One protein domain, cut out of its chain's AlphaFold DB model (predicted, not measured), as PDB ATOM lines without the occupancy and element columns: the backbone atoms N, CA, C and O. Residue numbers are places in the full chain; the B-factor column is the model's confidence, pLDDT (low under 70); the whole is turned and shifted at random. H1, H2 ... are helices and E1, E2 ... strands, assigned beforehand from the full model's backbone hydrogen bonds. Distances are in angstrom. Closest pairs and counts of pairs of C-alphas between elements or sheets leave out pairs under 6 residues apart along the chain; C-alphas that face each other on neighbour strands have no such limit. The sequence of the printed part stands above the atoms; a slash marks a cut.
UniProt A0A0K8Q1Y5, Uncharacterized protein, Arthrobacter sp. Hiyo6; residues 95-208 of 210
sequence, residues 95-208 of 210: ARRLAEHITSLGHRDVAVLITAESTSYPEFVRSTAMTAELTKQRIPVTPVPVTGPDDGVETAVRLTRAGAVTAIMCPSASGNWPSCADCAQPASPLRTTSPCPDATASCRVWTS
ATOM      1  N   ALA A  95      91.214 236.988 279.127       83.00
ATOM      2  CA  ALA A  95      92.417 237.214 278.334       83.00
ATOM      3  C   ALA A  95      92.578 236.202 277.186       83.00
ATOM      4  O   ALA A  95      92.859 236.613 276.063       83.00
ATOM      5  N   ARG A  96      92.342 234.903 277.435       87.00
ATOM      6  CA  ARG A  96      92.432 233.855 276.407       87.00
ATOM      7  C   ARG A  96      91.405 234.081 275.309       87.00
ATOM      8  O   ARG A  96      91.765 234.091 274.139       87.00
ATOM      9  N   ARG A  97      90.146 234.322 275.683       87.56
ATOM     10  CA  ARG A  97      89.055 234.572 274.724       87.56
ATOM     11  C   ARG A  97      89.336 235.794 273.853       87.56
ATOM     12  O   ARG A  97      89.068 235.767 272.657       87.56
ATOM     13  N   LEU A  98      89.887 236.854 274.446       86.62
ATOM     14  CA  LEU A  98      90.246 238.065 273.714       86.62
ATOM     15  C   LEU A  98      91.422 237.827 272.759       86.62
ATOM     16  O   LEU A  98      91.346 238.227 271.600       86.62
ATOM     17  N   ALA A  99      92.467 237.135 273.217       90.38
ATOM     18  CA  ALA A  99      93.611 236.765 272.389       90.38
ATOM     19  C   ALA A  99      93.190 235.871 271.210       90.38
ATOM     20  O   ALA A  99      93.507 236.168 270.065       90.38
ATOM     21  N   GLU A 100      92.406 234.818 271.464       91.19
ATOM     22  CA  GLU A 100      91.839 233.949 270.421       91.19
ATOM     23  C   GLU A 100      91.014 234.745 269.406       91.19
ATOM     24  O   GLU A 100      91.145 234.534 268.199       91.19
ATOM     25  N   HIS A 101      90.201 235.692 269.878       90.56
ATOM     26  CA  HIS A 101      89.374 236.504 269.001       90.56
ATOM     27  C   HIS A 101      90.215 237.363 268.052       90.56
ATOM     28  O   HIS A 101      90.032 237.273 266.836       90.56
ATOM     29  N   ILE A 102      91.172 238.144 268.558       90.50
ATOM     30  CA  ILE A 102      91.974 239.016 267.688       90.50
ATOM     31  C   ILE A 102      92.875 238.210 266.743       90.50
ATOM     32  O   ILE A 102      93.019 238.571 265.574       90.50
ATOM     33  N   THR A 103      93.397 237.066 267.191       91.31
ATOM     34  CA  THR A 103      94.169 236.154 266.340       91.31
ATOM     35  C   THR A 103      93.299 235.557 265.233       91.31
ATOM     36  O   THR A 103      93.766 235.437 264.095       91.31
ATOM     37  N   SER A 104      92.036 235.214 265.525       91.69
ATOM     38  CA  SER A 104      91.076 234.699 264.534       91.69
ATOM     39  C   SER A 104      90.712 235.729 263.460       91.69
ATOM     40  O   SER A 104      90.428 235.357 262.326       91.69
ATOM     41  N   LEU A 105      90.802 237.021 263.790       90.56
ATOM     42  CA  LEU A 105      90.632 238.132 262.848       90.56
ATOM     43  C   LEU A 105      91.882 238.399 261.992       90.56
ATOM     44  O   LEU A 105      91.863 239.283 261.142       90.56
ATOM     45  N   GLY A 106      92.962 237.638 262.192       91.31
ATOM     46  CA  GLY A 106      94.194 237.744 261.412       91.31
ATOM     47  C   GLY A 106      95.224 238.721 261.975       91.31
ATOM     48  O   GLY A 106      96.277 238.883 261.366       91.31
ATOM     49  N   HIS A 107      94.982 239.330 263.139       91.31
ATOM     50  CA  HIS A 107      95.973 240.197 263.773       91.31
ATOM     51  C   HIS A 107      97.202 239.384 264.207       91.31
ATOM     52  O   HIS A 107      97.074 238.305 264.799       91.31
ATOM     53  N   ARG A 108      98.392 239.885 263.868       91.12
ATOM     54  CA  ARG A 108      99.691 239.256 264.179       91.12
ATOM     55  C   ARG A 108     100.667 240.196 264.878       91.12
ATOM     56  O   ARG A 108     101.532 239.714 265.591       91.12
ATOM     57  N   ASP A 109     100.451 241.500 264.758       92.19
ATOM     58  CA  ASP A 109     101.220 242.531 265.450       92.19
ATOM     59  C   ASP A 109     100.285 243.251 266.419       92.19
ATOM     60  O   ASP A 109      99.356 243.947 265.989       92.19
ATOM     61  N   VAL A 110     100.463 243.022 267.721       93.69
ATOM     62  CA  VAL A 110      99.513 243.459 268.753       93.69
ATOM     63  C   VAL A 110     100.225 244.274 269.827       93.69
ATOM     64  O   VAL A 110     101.190 243.812 270.437       93.69
ATOM     65  N   ALA A 111      99.710 245.469 270.109       94.31
ATOM     66  CA  ALA A 111     100.105 246.245 271.278       94.31
ATOM     67  C   ALA A 111      99.262 245.857 272.499       94.31
ATOM     68  O   ALA A 111      98.047 245.680 272.396       94.31
ATOM     69  N   VAL A 112      99.885 245.782 273.674       93.19
ATOM     70  CA  VAL A 112      99.183 245.595 274.952       93.19
ATOM     71  C   VAL A 112      99.547 246.749 275.874       93.19
ATOM     72  O   VAL A 112     100.729 247.013 276.103       93.19
ATOM     73  N   LEU A 113      98.536 247.425 276.419       91.56
ATOM     74  CA  LEU A 113      98.748 248.450 277.439       91.56
ATOM     75  C   LEU A 113      99.147 247.788 278.767       91.56
ATOM     76  O   LEU A 113      98.437 246.913 279.267       91.56
ATOM     77  N   ILE A 114     100.282 248.201 279.331       90.25
ATOM     78  CA  ILE A 114     100.860 247.639 280.554       90.25
ATOM     79  C   ILE A 114     100.768 248.665 281.682       90.25
ATOM     80  O   ILE A 114     101.537 249.626 281.719       90.25
ATOM     81  N   THR A 115      99.864 248.431 282.631       84.94
ATOM     82  CA  THR A 115      99.790 249.220 283.866       84.94
ATOM     83  C   THR A 115     100.712 248.616 284.923       84.94
ATOM     84  O   THR A 115     100.721 247.400 285.122       84.94
ATOM     85  N   ALA A 116     101.486 249.452 285.619       83.12
ATOM     86  CA  ALA A 116     102.312 248.999 286.736       83.12
ATOM     87  C   ALA A 116     101.445 248.466 287.892       83.12
ATOM     88  O   ALA A 116     100.376 249.007 288.183       83.12
ATOM     89  N   GLU A 117     101.934 247.445 288.601       81.56
ATOM     90  CA  GLU A 117     101.228 246.851 289.747       81.56
ATOM     91  C   GLU A 117     100.881 247.890 290.824       81.56
ATOM     92  O   GLU A 117      99.782 247.879 291.380       81.56
ATOM     93  N   SER A 118     101.808 248.818 291.080       73.19
ATOM     94  CA  SER A 118     101.656 249.914 292.039       73.19
ATOM     95  C   SER A 118     100.600 250.945 291.635       73.19
ATOM     96  O   SER A 118     100.062 251.618 292.512       73.19
ATOM     97  N   THR A 119     100.301 251.064 290.339       76.06
ATOM     98  CA  THR A 119      99.272 251.966 289.806       76.06
ATOM     99  C   THR A 119      97.901 251.300 289.850       76.06
ATOM    100  O   THR A 119      96.942 251.879 290.350       76.06
ATOM    101  N   SER A 120      97.792 250.062 289.357       73.88
ATOM    102  CA  SER A 120      96.538 249.308 289.378       73.88
ATOM    103  C   SER A 120      96.796 247.810 289.301       73.88
ATOM    104  O   SER A 120      97.037 247.247 288.233       73.88
ATOM    105  N   TYR A 121      96.673 247.133 290.444       74.56
ATOM    106  CA  TYR A 121      96.821 245.679 290.524       74.56
ATOM    107  C   TYR A 121      95.869 244.918 289.571       74.56
ATOM    108  O   TYR A 121      96.336 244.027 288.859       74.56
ATOM    109  N   PRO A 122      94.560 245.244 289.472       73.06
ATOM    110  CA  PRO A 122      93.669 244.543 288.545       73.06
ATOM    111  C   PRO A 122      94.016 244.760 287.068       73.06
ATOM    112  O   PRO A 122      93.782 243.874 286.247       73.06
ATOM    113  N   GLU A 123      94.528 245.934 286.692       78.56
ATOM    114  CA  GLU A 123      94.985 246.169 285.318       78.56
ATOM    115  C   GLU A 123      96.292 245.447 285.027       78.56
ATOM    116  O   GLU A 123      96.375 244.789 283.996       78.56
ATOM    117  N   PHE A 124      97.245 245.469 285.961       81.62
ATOM    118  CA  PHE A 124      98.496 244.718 285.871       81.62
ATOM    119  C   PHE A 124      98.258 243.213 285.673       81.62
ATOM    120  O   PHE A 124      98.855 242.584 284.797       81.62
ATOM    121  N   VAL A 125      97.339 242.619 286.445       82.19
ATOM    122  CA  VAL A 125      96.973 241.201 286.290       82.19
ATOM    123  C   VAL A 125      96.368 240.939 284.908       82.19
ATOM    124  O   VAL A 125      96.728 239.958 284.255       82.19
ATOM    125  N   ARG A 126      95.475 241.817 284.433       84.25
ATOM    126  CA  ARG A 126      94.851 241.690 283.106       84.25
ATOM    127  C   ARG A 126      95.876 241.822 281.982       84.25
ATOM    128  O   ARG A 126      95.917 240.946 281.123       84.25
ATOM    129  N   SER A 127      96.732 242.841 282.000       87.31
ATOM    130  CA  SER A 127      97.756 243.064 280.971       87.31
ATOM    131  C   SER A 127      98.788 241.931 280.928       87.31
ATOM    132  O   SER A 127      99.189 241.492 279.846       87.31
ATOM    133  N   THR A 128      99.155 241.389 282.093       89.62
ATOM    134  CA  THR A 128     100.028 240.210 282.204       89.62
ATOM    135  C   THR A 128      99.367 238.979 281.588       89.62
ATOM    136  O   THR A 128      99.984 238.285 280.780       89.62
ATOM    137  N   ALA A 129      98.094 238.725 281.907       87.81
ATOM    138  CA  ALA A 129      97.351 237.604 281.341       87.81
ATOM    139  C   ALA A 129      97.184 237.729 279.816       87.81
ATOM    140  O   ALA A 129      97.388 236.752 279.102       87.81
ATOM    141  N   MET A 130      96.872 238.923 279.302       89.56
ATOM    142  CA  MET A 130      96.777 239.184 277.857       89.56
ATOM    143  C   MET A 130      98.094 238.884 277.141       89.56
ATOM    144  O   MET A 130      98.112 238.136 276.165       89.56
ATOM    145  N   THR A 131      99.202 239.415 277.665       92.69
ATOM    146  CA  THR A 131     100.547 239.186 277.116       92.69
ATOM    147  C   THR A 131     100.896 237.699 277.102       92.69
ATOM    148  O   THR A 131     101.390 237.181 276.099       92.69
ATOM    149  N   ALA A 132     100.598 236.986 278.192       91.50
ATOM    150  CA  ALA A 132     100.856 235.556 278.300       91.50
ATOM    151  C   ALA A 132     100.057 234.737 277.272       91.50
ATOM    152  O   ALA A 132     100.612 233.839 276.643       91.50
ATOM    153  N   GLU A 133      98.775 235.046 277.065       92.81
ATOM    154  CA  GLU A 133      97.932 234.326 276.101       92.81
ATOM    155  C   GLU A 133      98.345 234.583 274.644       92.81
ATOM    156  O   GLU A 133      98.377 233.642 273.851       92.81
ATOM    157  N   LEU A 134      98.758 235.806 274.294       92.56
ATOM    158  CA  LEU A 134      99.327 236.096 272.970       92.56
ATOM    159  C   LEU A 134     100.658 235.373 272.744       92.56
ATOM    160  O   LEU A 134     100.871 234.768 271.693       92.56
ATOM    161  N   THR A 135     101.516 235.353 273.764       92.31
ATOM    162  CA  THR A 135     102.810 234.663 273.704       92.31
ATOM    163  C   THR A 135     102.629 233.157 273.495       92.31
ATOM    164  O   THR A 135     103.319 232.564 272.667       92.31
ATOM    165  N   LYS A 136     101.654 232.528 274.171       92.62
ATOM    166  CA  LYS A 136     101.299 231.110 273.947       92.62
ATOM    167  C   LYS A 136     100.884 230.833 272.500       92.62
ATOM    168  O   LYS A 136     101.175 229.761 271.977       92.62
ATOM    169  N   GLN A 137     100.242 231.799 271.846       91.31
ATOM    170  CA  GLN A 137      99.846 231.726 270.437       91.31
ATOM    171  C   GLN A 137     100.971 232.132 269.466       91.31
ATOM    172  O   GLN A 137     100.747 232.159 268.258       91.31
ATOM    173  N   ARG A 138     102.187 232.403 269.968       94.19
ATOM    174  CA  ARG A 138     103.349 232.897 269.205       94.19
ATOM    175  C   ARG A 138     103.088 234.226 268.489       94.19
ATOM    176  O   ARG A 138     103.682 234.493 267.447       94.19
ATOM    177  N   ILE A 139     102.208 235.051 269.048       93.25
ATOM    178  CA  ILE A 139     101.941 236.403 268.565       93.25
ATOM    179  C   ILE A 139     102.909 237.358 269.276       93.25
ATOM    180  O   ILE A 139     102.885 237.410 270.511       93.25
ATOM    181  N   PRO A 140     103.779 238.086 268.550       89.50
ATOM    182  CA  PRO A 140     104.643 239.087 269.157       89.50
ATOM    183  C   PRO A 140     103.809 240.203 269.791       89.50
ATOM    184  O   PRO A 140     102.830 240.685 269.219       89.50
ATOM    185  N   VAL A 141     104.214 240.608 270.994       93.19
ATOM    186  CA  VAL A 141     103.547 241.659 271.766       93.19
ATOM    187  C   VAL A 141     104.440 242.886 271.821       93.19
ATOM    188  O   VAL A 141     105.592 242.796 272.242       93.19
ATOM    189  N   THR A 142     103.894 244.046 271.461       95.88
ATOM    190  CA  THR A 142     104.511 245.346 271.731       95.88
ATOM    191  C   THR A 142     103.965 245.888 273.056       95.88
ATOM    192  O   THR A 142     102.817 246.340 273.101       95.88
ATOM    193  N   PRO A 143     104.729 245.835 274.160       93.50
ATOM    194  CA  PRO A 143     104.273 246.392 275.424       93.50
ATOM    195  C   PRO A 143     104.259 247.921 275.348       93.50
ATOM    196  O   PRO A 143     105.243 248.537 274.938       93.50
ATOM    197  N   VAL A 144     103.161 248.536 275.777       92.75
ATOM    198  CA  VAL A 144     103.022 249.994 275.859       92.75
ATOM    199  C   VAL A 144     102.773 250.376 277.319       92.75
ATOM    200  O   VAL A 144     101.675 250.139 277.824       92.75
ATOM    201  N   PRO A 145     103.776 250.919 278.031       90.00
ATOM    202  CA  PRO A 145     103.614 251.328 279.422       90.00
ATOM    203  C   PRO A 145     102.534 252.401 279.589       90.00
ATOM    204  O   PRO A 145     102.480 253.362 278.824       90.00
ATOM    205  N   VAL A 146     101.702 252.251 280.618       84.38
ATOM    206  CA  VAL A 146     100.719 253.249 281.054       84.38
ATOM    207  C   VAL A 146     101.244 253.893 282.335       84.38
ATOM    208  O   VAL A 146     101.221 253.281 283.405       84.38
ATOM    209  N   THR A 147     101.765 255.113 282.215       73.88
ATOM    210  CA  THR A 147     102.321 255.906 283.330       73.88
ATOM    211  C   THR A 147     101.311 256.866 283.955       73.88
ATOM    212  O   THR A 147     101.495 257.286 285.095       73.88
ATOM    213  N   GLY A 148     100.222 257.149 283.244       64.75
ATOM    214  CA  GLY A 148      99.124 258.019 283.649       64.75
ATOM    215  C   GLY A 148      97.860 257.716 282.835       64.75
ATOM    216  O   GLY A 148      97.891 256.819 281.989       64.75
ATOM    217  N   PRO A 149      96.747 258.435 283.071       59.97
ATOM    218  CA  PRO A 149      95.443 258.138 282.467       59.97
ATOM    219  C   PRO A 149      95.441 258.094 280.930       59.97
ATOM    220  O   PRO A 149      94.730 257.271 280.355       59.97
ATOM    221  N   ASP A 150      96.269 258.926 280.284       60.16
ATOM    222  CA  ASP A 150      96.236 259.135 278.829       60.16
ATOM    223  C   ASP A 150      97.531 258.698 278.095       60.16
ATOM    224  O   ASP A 150      97.512 258.462 276.884       60.16
ATOM    225  N   ASP A 151      98.649 258.499 278.808       69.31
ATOM    226  CA  ASP A 151      99.995 258.353 278.207       69.31
ATOM    227  C   ASP A 151     100.172 257.100 277.324       69.31
ATOM    228  O   ASP A 151     100.845 257.119 276.287       69.31
ATOM    229  N   GLY A 152      99.571 255.978 277.728       76.38
ATOM    230  CA  GLY A 152      99.710 254.718 276.993       76.38
ATOM    231  C   GLY A 152      98.881 254.680 275.707       76.38
ATOM    232  O   GLY A 152      99.254 254.024 274.732       76.38
ATOM    233  N   VAL A 153      97.766 255.411 275.677       78.50
ATOM    234  CA  VAL A 153      96.816 255.385 274.559       78.50
ATOM    235  C   VAL A 153      97.401 256.080 273.339       78.50
ATOM    236  O   VAL A 153      97.397 255.507 272.249       78.50
ATOM    237  N   GLU A 154      97.966 257.277 273.508       81.75
ATOM    238  CA  GLU A 154      98.552 258.030 272.396       81.75
ATOM    239  C   GLU A 154      99.681 257.244 271.717       81.75
ATOM    240  O   GLU A 154      99.752 257.159 270.488       81.75
ATOM    241  N   THR A 155     100.532 256.595 272.514       86.44
ATOM    242  CA  THR A 155     101.619 255.761 271.997       86.44
ATOM    243  C   THR A 155     101.092 254.563 271.207       86.44
ATOM    244  O   THR A 155     101.577 254.307 270.103       86.44
ATOM    245  N   ALA A 156     100.077 253.858 271.711       86.88
ATOM    246  CA  ALA A 156      99.482 252.722 271.007       86.88
ATOM    247  C   ALA A 156      98.786 253.140 269.693       86.88
ATOM    248  O   ALA A 156      98.923 252.469 268.665       86.88
ATOM    249  N   VAL A 157      98.107 254.292 269.687       85.12
ATOM    250  CA  VAL A 157      97.501 254.872 268.477       85.12
ATOM    251  C   VAL A 157      98.575 255.253 267.458       85.12
ATOM    252  O   VAL A 157      98.434 254.936 266.276       85.12
ATOM    253  N   ARG A 158      99.677 255.876 267.893       86.50
ATOM    254  CA  ARG A 158     100.811 256.219 267.021       86.50
ATOM    255  C   ARG A 158     101.430 254.976 266.381       86.50
ATOM    256  O   ARG A 158     101.677 254.989 265.178       86.50
ATOM    257  N   LEU A 159     101.625 253.903 267.149       87.81
ATOM    258  CA  LEU A 159     102.113 252.623 266.623       87.81
ATOM    259  C   LEU A 159     101.170 252.050 265.564       87.81
ATOM    260  O   LEU A 159     101.629 251.542 264.543       87.81
ATOM    261  N   THR A 160      99.860 252.179 265.768       88.00
ATOM    262  CA  THR A 160      98.891 251.675 264.794       88.00
ATOM    263  C   THR A 160      98.865 252.512 263.516       88.00
ATOM    264  O   THR A 160      98.860 251.959 262.421       88.00
ATOM    265  N   ARG A 161      98.917 253.846 263.629       86.62
ATOM    266  CA  ARG A 161      99.014 254.749 262.465       86.62
ATOM    267  C   ARG A 161     100.289 254.519 261.655       86.62
ATOM    268  O   ARG A 161     100.263 254.642 260.438       86.62
ATOM    269  N   ALA A 162     101.382 254.160 262.323       88.44
ATOM    270  CA  ALA A 162     102.636 253.790 261.676       88.44
ATOM    271  C   ALA A 162     102.613 252.383 261.044       88.44
ATOM    272  O   ALA A 162     103.604 251.979 260.442       88.44
ATOM    273  N   GLY A 163     101.525 251.616 261.201       85.94
ATOM    274  CA  GLY A 163     101.431 250.229 260.742       85.94
ATOM    275  C   GLY A 163     102.306 249.248 261.529       85.94
ATOM    276  O   GLY A 163     102.450 248.103 261.114       85.94
ATOM    277  N   ALA A 164     102.886 249.674 262.656       89.50
ATOM    278  CA  ALA A 164     103.745 248.836 263.492       89.50
ATOM    279  C   ALA A 164     102.949 247.795 264.293       89.50
ATOM    280  O   ALA A 164     103.491 246.765 264.682       89.50
ATOM    281  N   VAL A 165     101.667 248.069 264.547       91.50
ATOM    282  CA  VAL A 165     100.712 247.121 265.132       91.50
ATOM    283  C   VAL A 165      99.377 247.220 264.402       91.50
ATOM    284  O   VAL A 165      99.054 248.244 263.804       91.50
ATOM    285  N   THR A 166      98.584 246.156 264.469       88.31
ATOM    286  CA  THR A 166      97.267 246.053 263.815       88.31
ATOM    287  C   THR A 166      96.109 245.947 264.811       88.31
ATOM    288  O   THR A 166      94.952 246.095 264.422       88.31
ATOM    289  N   ALA A 167      96.405 245.711 266.092       89.81
ATOM    290  CA  ALA A 167      95.428 245.676 267.176       89.81
ATOM    291  C   ALA A 167      96.031 246.188 268.490       89.81
ATOM    292  O   ALA A 167      97.232 246.041 268.733       89.81
ATOM    293  N   ILE A 168      95.177 246.747 269.351       90.75
ATOM    294  CA  ILE A 168      95.532 247.188 270.705       90.75
ATOM    295  C   ILE A 168      94.621 246.461 271.704       90.75
ATOM    296  O   ILE A 168      93.393 246.520 271.587       90.75
ATOM    297  N   MET A 169      95.216 245.791 272.692       89.12
ATOM    298  CA  MET A 169      94.508 245.211 273.834       89.12
ATOM    299  C   MET A 169      94.650 246.101 275.068       89.12
ATOM    300  O   MET A 169      95.757 246.479 275.463       89.12
ATOM    301  N   CYS A 170      93.515 246.390 275.702       86.81
ATOM    302  CA  CYS A 170      93.436 247.312 276.830       86.81
ATOM    303  C   CYS A 170      92.939 246.591 278.089       86.81
ATOM    304  O   CYS A 170      91.877 245.956 278.046       86.81
ATOM    305  N   PRO A 171      93.658 246.699 279.223       80.75
ATOM    306  CA  PRO A 171      93.265 246.043 280.461       80.75
ATOM    307  C   PRO A 171      92.007 246.673 281.068       80.75
ATOM    308  O   PRO A 171      91.295 245.984 281.788       80.75
ATOM    309  N   SER A 172      91.692 247.935 280.768       72.94
ATOM    310  CA  SER A 172      90.483 248.629 281.223       72.94
ATOM    311  C   SER A 172      89.859 249.484 280.115       72.94
ATOM    312  O   SER A 172      90.511 249.852 279.139       72.94
ATOM    313  N   ALA A 173      88.563 249.775 280.264       60.31
ATOM    314  CA  ALA A 173      87.804 250.654 279.371       60.31
ATOM    315  C   ALA A 173      87.817 252.130 279.825       60.31
ATOM    316  O   ALA A 173      87.163 252.958 279.204       60.31
ATOM    317  N   SER A 174      88.529 252.454 280.912       50.38
ATOM    318  CA  SER A 174      88.496 253.761 281.584       50.38
ATOM    319  C   SER A 174      89.462 254.803 281.023       50.38
ATOM    320  O   SER A 174      89.523 255.902 281.565       50.38
ATOM    321  N   GLY A 175      90.210 254.488 279.962       48.44
ATOM    322  CA  GLY A 175      90.936 255.521 279.226       48.44
ATOM    323  C   GLY A 175      89.943 256.569 278.726       48.44
ATOM    324  O   GLY A 175      88.879 256.224 278.216       48.44
ATOM    325  N   ASN A 176      90.241 257.850 278.889       41.50
ATOM    326  CA  ASN A 176      89.528 258.865 278.135       41.50
ATOM    327  C   ASN A 176      90.005 258.695 276.683       41.50
ATOM    328  O   ASN A 176      91.167 258.946 276.389       41.50
ATOM    329  N   TRP A 177      89.164 258.150 275.796       48.97
ATOM    330  CA  TRP A 177      89.529 257.781 274.417       48.97
ATOM    331  C   TRP A 177      89.015 258.806 273.390       48.97
ATOM    332  O   TRP A 177      88.194 258.438 272.541       48.97
ATOM    333  N   PRO A 178      89.467 260.077 273.383       39.28
ATOM    334  CA  PRO A 178      88.969 261.039 272.405       39.28
ATOM    335  C   PRO A 178      89.330 260.645 270.962       39.28
ATOM    336  O   PRO A 178      88.656 261.081 270.041       39.28
ATOM    337  N   SER A 179      90.339 259.788 270.746       38.50
ATOM    338  CA  SER A 179      90.806 259.396 269.406       38.50
ATOM    339  C   SER A 179      90.341 258.018 268.911       38.50
ATOM    340  O   SER A 179      90.565 257.699 267.747       38.50
ATOM    341  N   CYS A 180      89.718 257.183 269.756       36.31
ATOM    342  CA  CYS A 180      89.194 255.869 269.345       36.31
ATOM    343  C   CYS A 180      87.675 255.756 269.396       36.31
ATOM    344  O   CYS A 180      87.161 254.773 268.871       36.31
ATOM    345  N   ALA A 181      86.948 256.728 269.954       37.38
ATOM    346  CA  ALA A 181      85.494 256.787 269.790       37.38
ATOM    347  C   ALA A 181      85.088 256.771 268.298       37.38
ATOM    348  O   ALA A 181      84.086 256.159 267.945       37.38
ATOM    349  N   ASP A 182      85.940 257.312 267.421       34.25
ATOM    350  CA  ASP A 182      85.761 257.266 265.964       34.25
ATOM    351  C   ASP A 182      86.124 255.907 265.319       34.25
ATOM    352  O   ASP A 182      85.759 255.652 264.172       34.25
ATOM    353  N   CYS A 183      86.812 255.010 266.040       32.16
ATOM    354  CA  CYS A 183      87.251 253.687 265.556       32.16
ATOM    355  C   CYS A 183      86.506 252.510 266.217       32.16
ATOM    356  O   CYS A 183      86.434 251.412 265.660       32.16
ATOM    357  N   ALA A 184      85.982 252.701 267.429       34.44
ATOM    358  CA  ALA A 184      85.304 251.681 268.214       34.44
ATOM    359  C   ALA A 184      83.843 251.559 267.764       34.44
ATOM    360  O   ALA A 184      82.938 252.151 268.347       34.44
ATOM    361  N   GLN A 185      83.591 250.773 266.715       36.31
ATOM    362  CA  GLN A 185      82.218 250.406 266.379       36.31
ATOM    363  C   GLN A 185      81.615 249.539 267.503       36.31
ATOM    364  O   GLN A 185      82.273 248.594 267.956       36.31
ATOM    365  N   PRO A 186      80.366 249.797 267.941       30.33
ATOM    366  CA  PRO A 186      79.668 248.897 268.846       30.33
ATOM    367  C   PRO A 186      79.533 247.527 268.179       30.33
ATOM    368  O   PRO A 186      79.229 247.425 266.989       30.33
ATOM    369  N   ALA A 187      79.768 246.466 268.950       33.94
ATOM    370  CA  ALA A 187      79.555 245.095 268.516       33.94
ATOM    371  C   ALA A 187      78.062 244.880 268.200       33.94
ATOM    372  O   ALA A 187      77.275 244.528 269.073       33.94
ATOM    373  N   SER A 188      77.668 245.123 266.951       29.91
ATOM    374  CA  SER A 188      76.372 244.737 266.399       29.91
ATOM    375  C   SER A 188      76.566 243.583 265.415       29.91
ATOM    376  O   SER A 188      77.541 243.582 264.653       29.91
ATOM    377  N   PRO A 189      75.678 242.575 265.418       31.38
ATOM    378  CA  PRO A 189      75.705 241.532 264.417       31.38
ATOM    379  C   PRO A 189      75.165 242.146 263.125       31.38
ATOM    380  O   PRO A 189      74.094 242.738 263.134       31.38
ATOM    381  N   LEU A 190      75.881 241.945 262.020       26.62
ATOM    382  CA  LEU A 190      75.578 242.403 260.655       26.62
ATOM    383  C   LEU A 190      76.315 243.694 260.241       26.62
ATOM    384  O   LEU A 190      76.182 244.770 260.809       26.62
ATOM    385  N   ARG A 191      77.148 243.489 259.218       29.62
ATOM    386  CA  ARG A 191      78.061 244.400 258.512       29.62
ATOM    387  C   ARG A 191      77.528 245.823 258.294       29.62
ATOM    388  O   ARG A 191      76.461 245.964 257.721       29.62
ATOM    389  N   THR A 192      78.408 246.810 258.489       25.25
ATOM    390  CA  THR A 192      78.869 247.747 257.436       25.25
ATOM    391  C   THR A 192      80.206 248.370 257.855       25.25
ATOM    392  O   THR A 192      80.319 248.998 258.907       25.25
ATOM    393  N   THR A 193      81.235 248.178 257.029       32.91
ATOM    394  CA  THR A 193      82.522 248.877 257.112       32.91
ATOM    395  C   THR A 193      82.314 250.343 256.744       32.91
ATOM    396  O   THR A 193      82.018 250.630 255.586       32.91
ATOM    397  N   SER A 194      82.481 251.257 257.697       28.73
ATOM    398  CA  SER A 194      82.730 252.662 257.370       28.73
ATOM    399  C   SER A 194      84.225 252.918 257.561       28.73
ATOM    400  O   SER A 194      84.738 252.597 258.635       28.73
ATOM    401  N   PRO A 195      84.951 253.408 256.545       28.12
ATOM    402  CA  PRO A 195      86.351 253.771 256.710       28.12
ATOM    403  C   PRO A 195      86.464 254.977 257.650       28.12
ATOM    404  O   PRO A 195      85.703 255.938 257.523       28.12
ATOM    405  N   CYS A 196      87.416 254.934 258.588       30.53
ATOM    406  CA  CYS A 196      87.891 256.152 259.240       30.53
ATOM    407  C   CYS A 196      88.455 257.080 258.153       30.53
ATOM    408  O   CYS A 196      89.171 256.575 257.283       30.53
ATOM    409  N   PRO A 197      88.199 258.400 258.196       34.12
ATOM    410  CA  PRO A 197      88.569 259.298 257.103       34.12
ATOM    411  C   PRO A 197      90.071 259.358 256.786       34.12
ATOM    412  O   PRO A 197      90.410 259.804 255.701       34.12
ATOM    413  N   ASP A 198      90.952 258.861 257.667       36.44
ATOM    414  CA  ASP A 198      92.412 258.985 257.515       36.44
ATOM    415  C   ASP A 198      93.226 257.723 257.884       36.44
ATOM    416  O   ASP A 198      94.414 257.809 258.196       36.44
ATOM    417  N   ALA A 199      92.631 256.523 257.874       32.84
ATOM    418  CA  ALA A 199      93.342 255.303 258.278       32.84
ATOM    419  C   ALA A 199      93.552 254.320 257.116       32.84
ATOM    420  O   ALA A 199      92.675 253.525 256.782       32.84
ATOM    421  N   THR A 200      94.767 254.289 256.564       32.84
ATOM    422  CA  THR A 200      95.270 253.177 255.732       32.84
ATOM    423  C   THR A 200      95.524 251.890 256.532       32.84
ATOM    424  O   THR A 200      95.857 250.864 255.948       32.84
ATOM    425  N   ALA A 201      95.305 251.896 257.852       37.22
ATOM    426  CA  ALA A 201      95.376 250.720 258.713       37.22
ATOM    427  C   ALA A 201      94.114 250.617 259.585       37.22
ATOM    428  O   ALA A 201      93.823 251.492 260.399       37.22
ATOM    429  N   SER A 202      93.353 249.537 259.418       39.03
ATOM    430  CA  SER A 202      92.142 249.244 260.187       39.03
ATOM    431  C   SER A 202      92.477 248.919 261.651       39.03
ATOM    432  O   SER A 202      92.612 247.752 262.019       39.03
ATOM    433  N   CYS A 203      92.625 249.946 262.486       38.44
ATOM    434  CA  CYS A 203      92.820 249.810 263.928       38.44
ATOM    435  C   CYS A 203      91.514 249.394 264.610       38.44
ATOM    436  O   CYS A 203      90.505 250.088 264.483       38.44
ATOM    437  N   ARG A 204      91.532 248.309 265.391       54.53
ATOM    438  CA  ARG A 204      90.429 247.942 266.293       54.53
ATOM    439  C   ARG A 204      90.939 247.858 267.729       54.53
ATOM    440  O   ARG A 204      91.947 247.202 267.994       54.53
ATOM    441  N   VAL A 205      90.239 248.535 268.636       49.72
ATOM    442  CA  VAL A 205      90.519 248.523 270.079       49.72
ATOM    443  C   VAL A 205      89.668 247.449 270.739       49.72
ATOM    444  O   VAL A 205      88.458 247.394 270.520       49.72
ATOM    445  N   TRP A 206      90.294 246.613 271.563       52.16
ATOM    446  CA  TRP A 206      89.630 245.499 272.230       52.16
ATOM    447  C   TRP A 206      89.836 245.571 273.743       52.16
ATOM    448  O   TRP A 206      90.962 245.660 274.235       52.16
ATOM    449  N   THR A 207      88.737 245.501 274.491       42.94
ATOM    450  CA  THR A 207      88.735 245.515 275.959       42.94
ATOM    451  C   THR A 207      88.308 244.151 276.491       42.94
ATOM    452  O   THR A 207      87.369 243.540 275.977       42.94
ATOM    453  N   SER A 208      88.990 243.638 277.521       35.47
ATOM    454  CA  SER A 208      88.509 242.441 278.220       35.47
ATOM    455  C   SER A 208      87.472 242.848 279.257       35.47
ATOM    456  O   SER A 208      87.817 243.481 280.258       35.47
TER     457      SER A 208
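Overview. This is residues 95 to 208 of the 210 residues of an uncharacterized protein of Arthrobacter sp. Hiyo6 (UniProt A0A0K8Q1Y5). One twisted sheet of four parallel strands runs through the middle, covered on one face by H1 and H2 and on the other by H3, a three-layer arrangement with helices on both faces of a sheet. A long loop, residues 171 to 203, joins the last two strands, and its residues 186 to 192 stick out from the body. The printed part has 114 residues, with three named helices and four named strands in the order H1 E1 H2 E2 H3 E3 E4; the sheet's order is E2 E1 E3 E4, and the class is mixed, helices and strands. The whole is compact, with a radius of gyration of the C-alphas of 13.5 A and spans of 40 by 29 by 26 A.

Along the chain. Begin with the sheet: find C-alpha 110 at (99.513, 243.459, 268.753), from which E1 runs 16.2 A to residue 115. E2 is residues 141 to 146, 15.1 A; E3 is residues 167 to 170, 10.0 A; E4, residues 204 to 207, runs 10.1 A to C-alpha 207 at (88.735, 245.515, 275.959). Then look for H1, residues 95 to 104, 14.1 A, starting at (92.417, 237.214, 278.334). H2 is residues 121 to 136, 22.5 A, and H3 is residues 151 to 161, 16.2 A.

Arrangement. In the sheet, E2 and E1 are parallel at 32 degrees; look for N 114 and O 144, 2.8 A apart. E1 and E3 are parallel at 19 degrees, with N 169 and O 111 at 2.8 A. E3 and the edge strand E4 are parallel at 23 degrees, with N 170 and O 206 at 3.0 A. These N and O pairs are within hydrogen-bond range. H2 is on the sheet at a height of 8.2 A, over E1 and along the strands; its closest C-alphas to E1 are those of Phe 124 and Thr 115, 5.1 A apart. E1, H2 and E2 form a strand-helix-strand unit, two parallel neighbour strands with a helix between, and its crossover is right-handed. H1, on the same face, lies over E3 at a height of 9.3 A. H1 and H2 touch, closest at the C-alphas of Ala 95 and Met 130, 4.8 A, at a steep tilt of 42 degrees, the same way. On the opposite face, H3 has a height of 8.5 A and lies over E1 and, only just, E3, with 3 of its C-alphas on E3. E2, H3 and E3 form a split unit, with E1 between the two strands, also right-handed in its crossover. H1 and H2 have every O i to N i+4 pair within hydrogen-bond range, H3 6 of 7.

Size, cuts and confidence. The C-alphas farthest apart, those of Ser 118 and Leu 190, are 41.5 A apart. The printed part has no cut. The link E3 to E4 is long, 33 residues; the other links are tight. Read the B-factor column for the model's confidence: pLDDT is under 70 at residues 148 to 151 and 173 to 208.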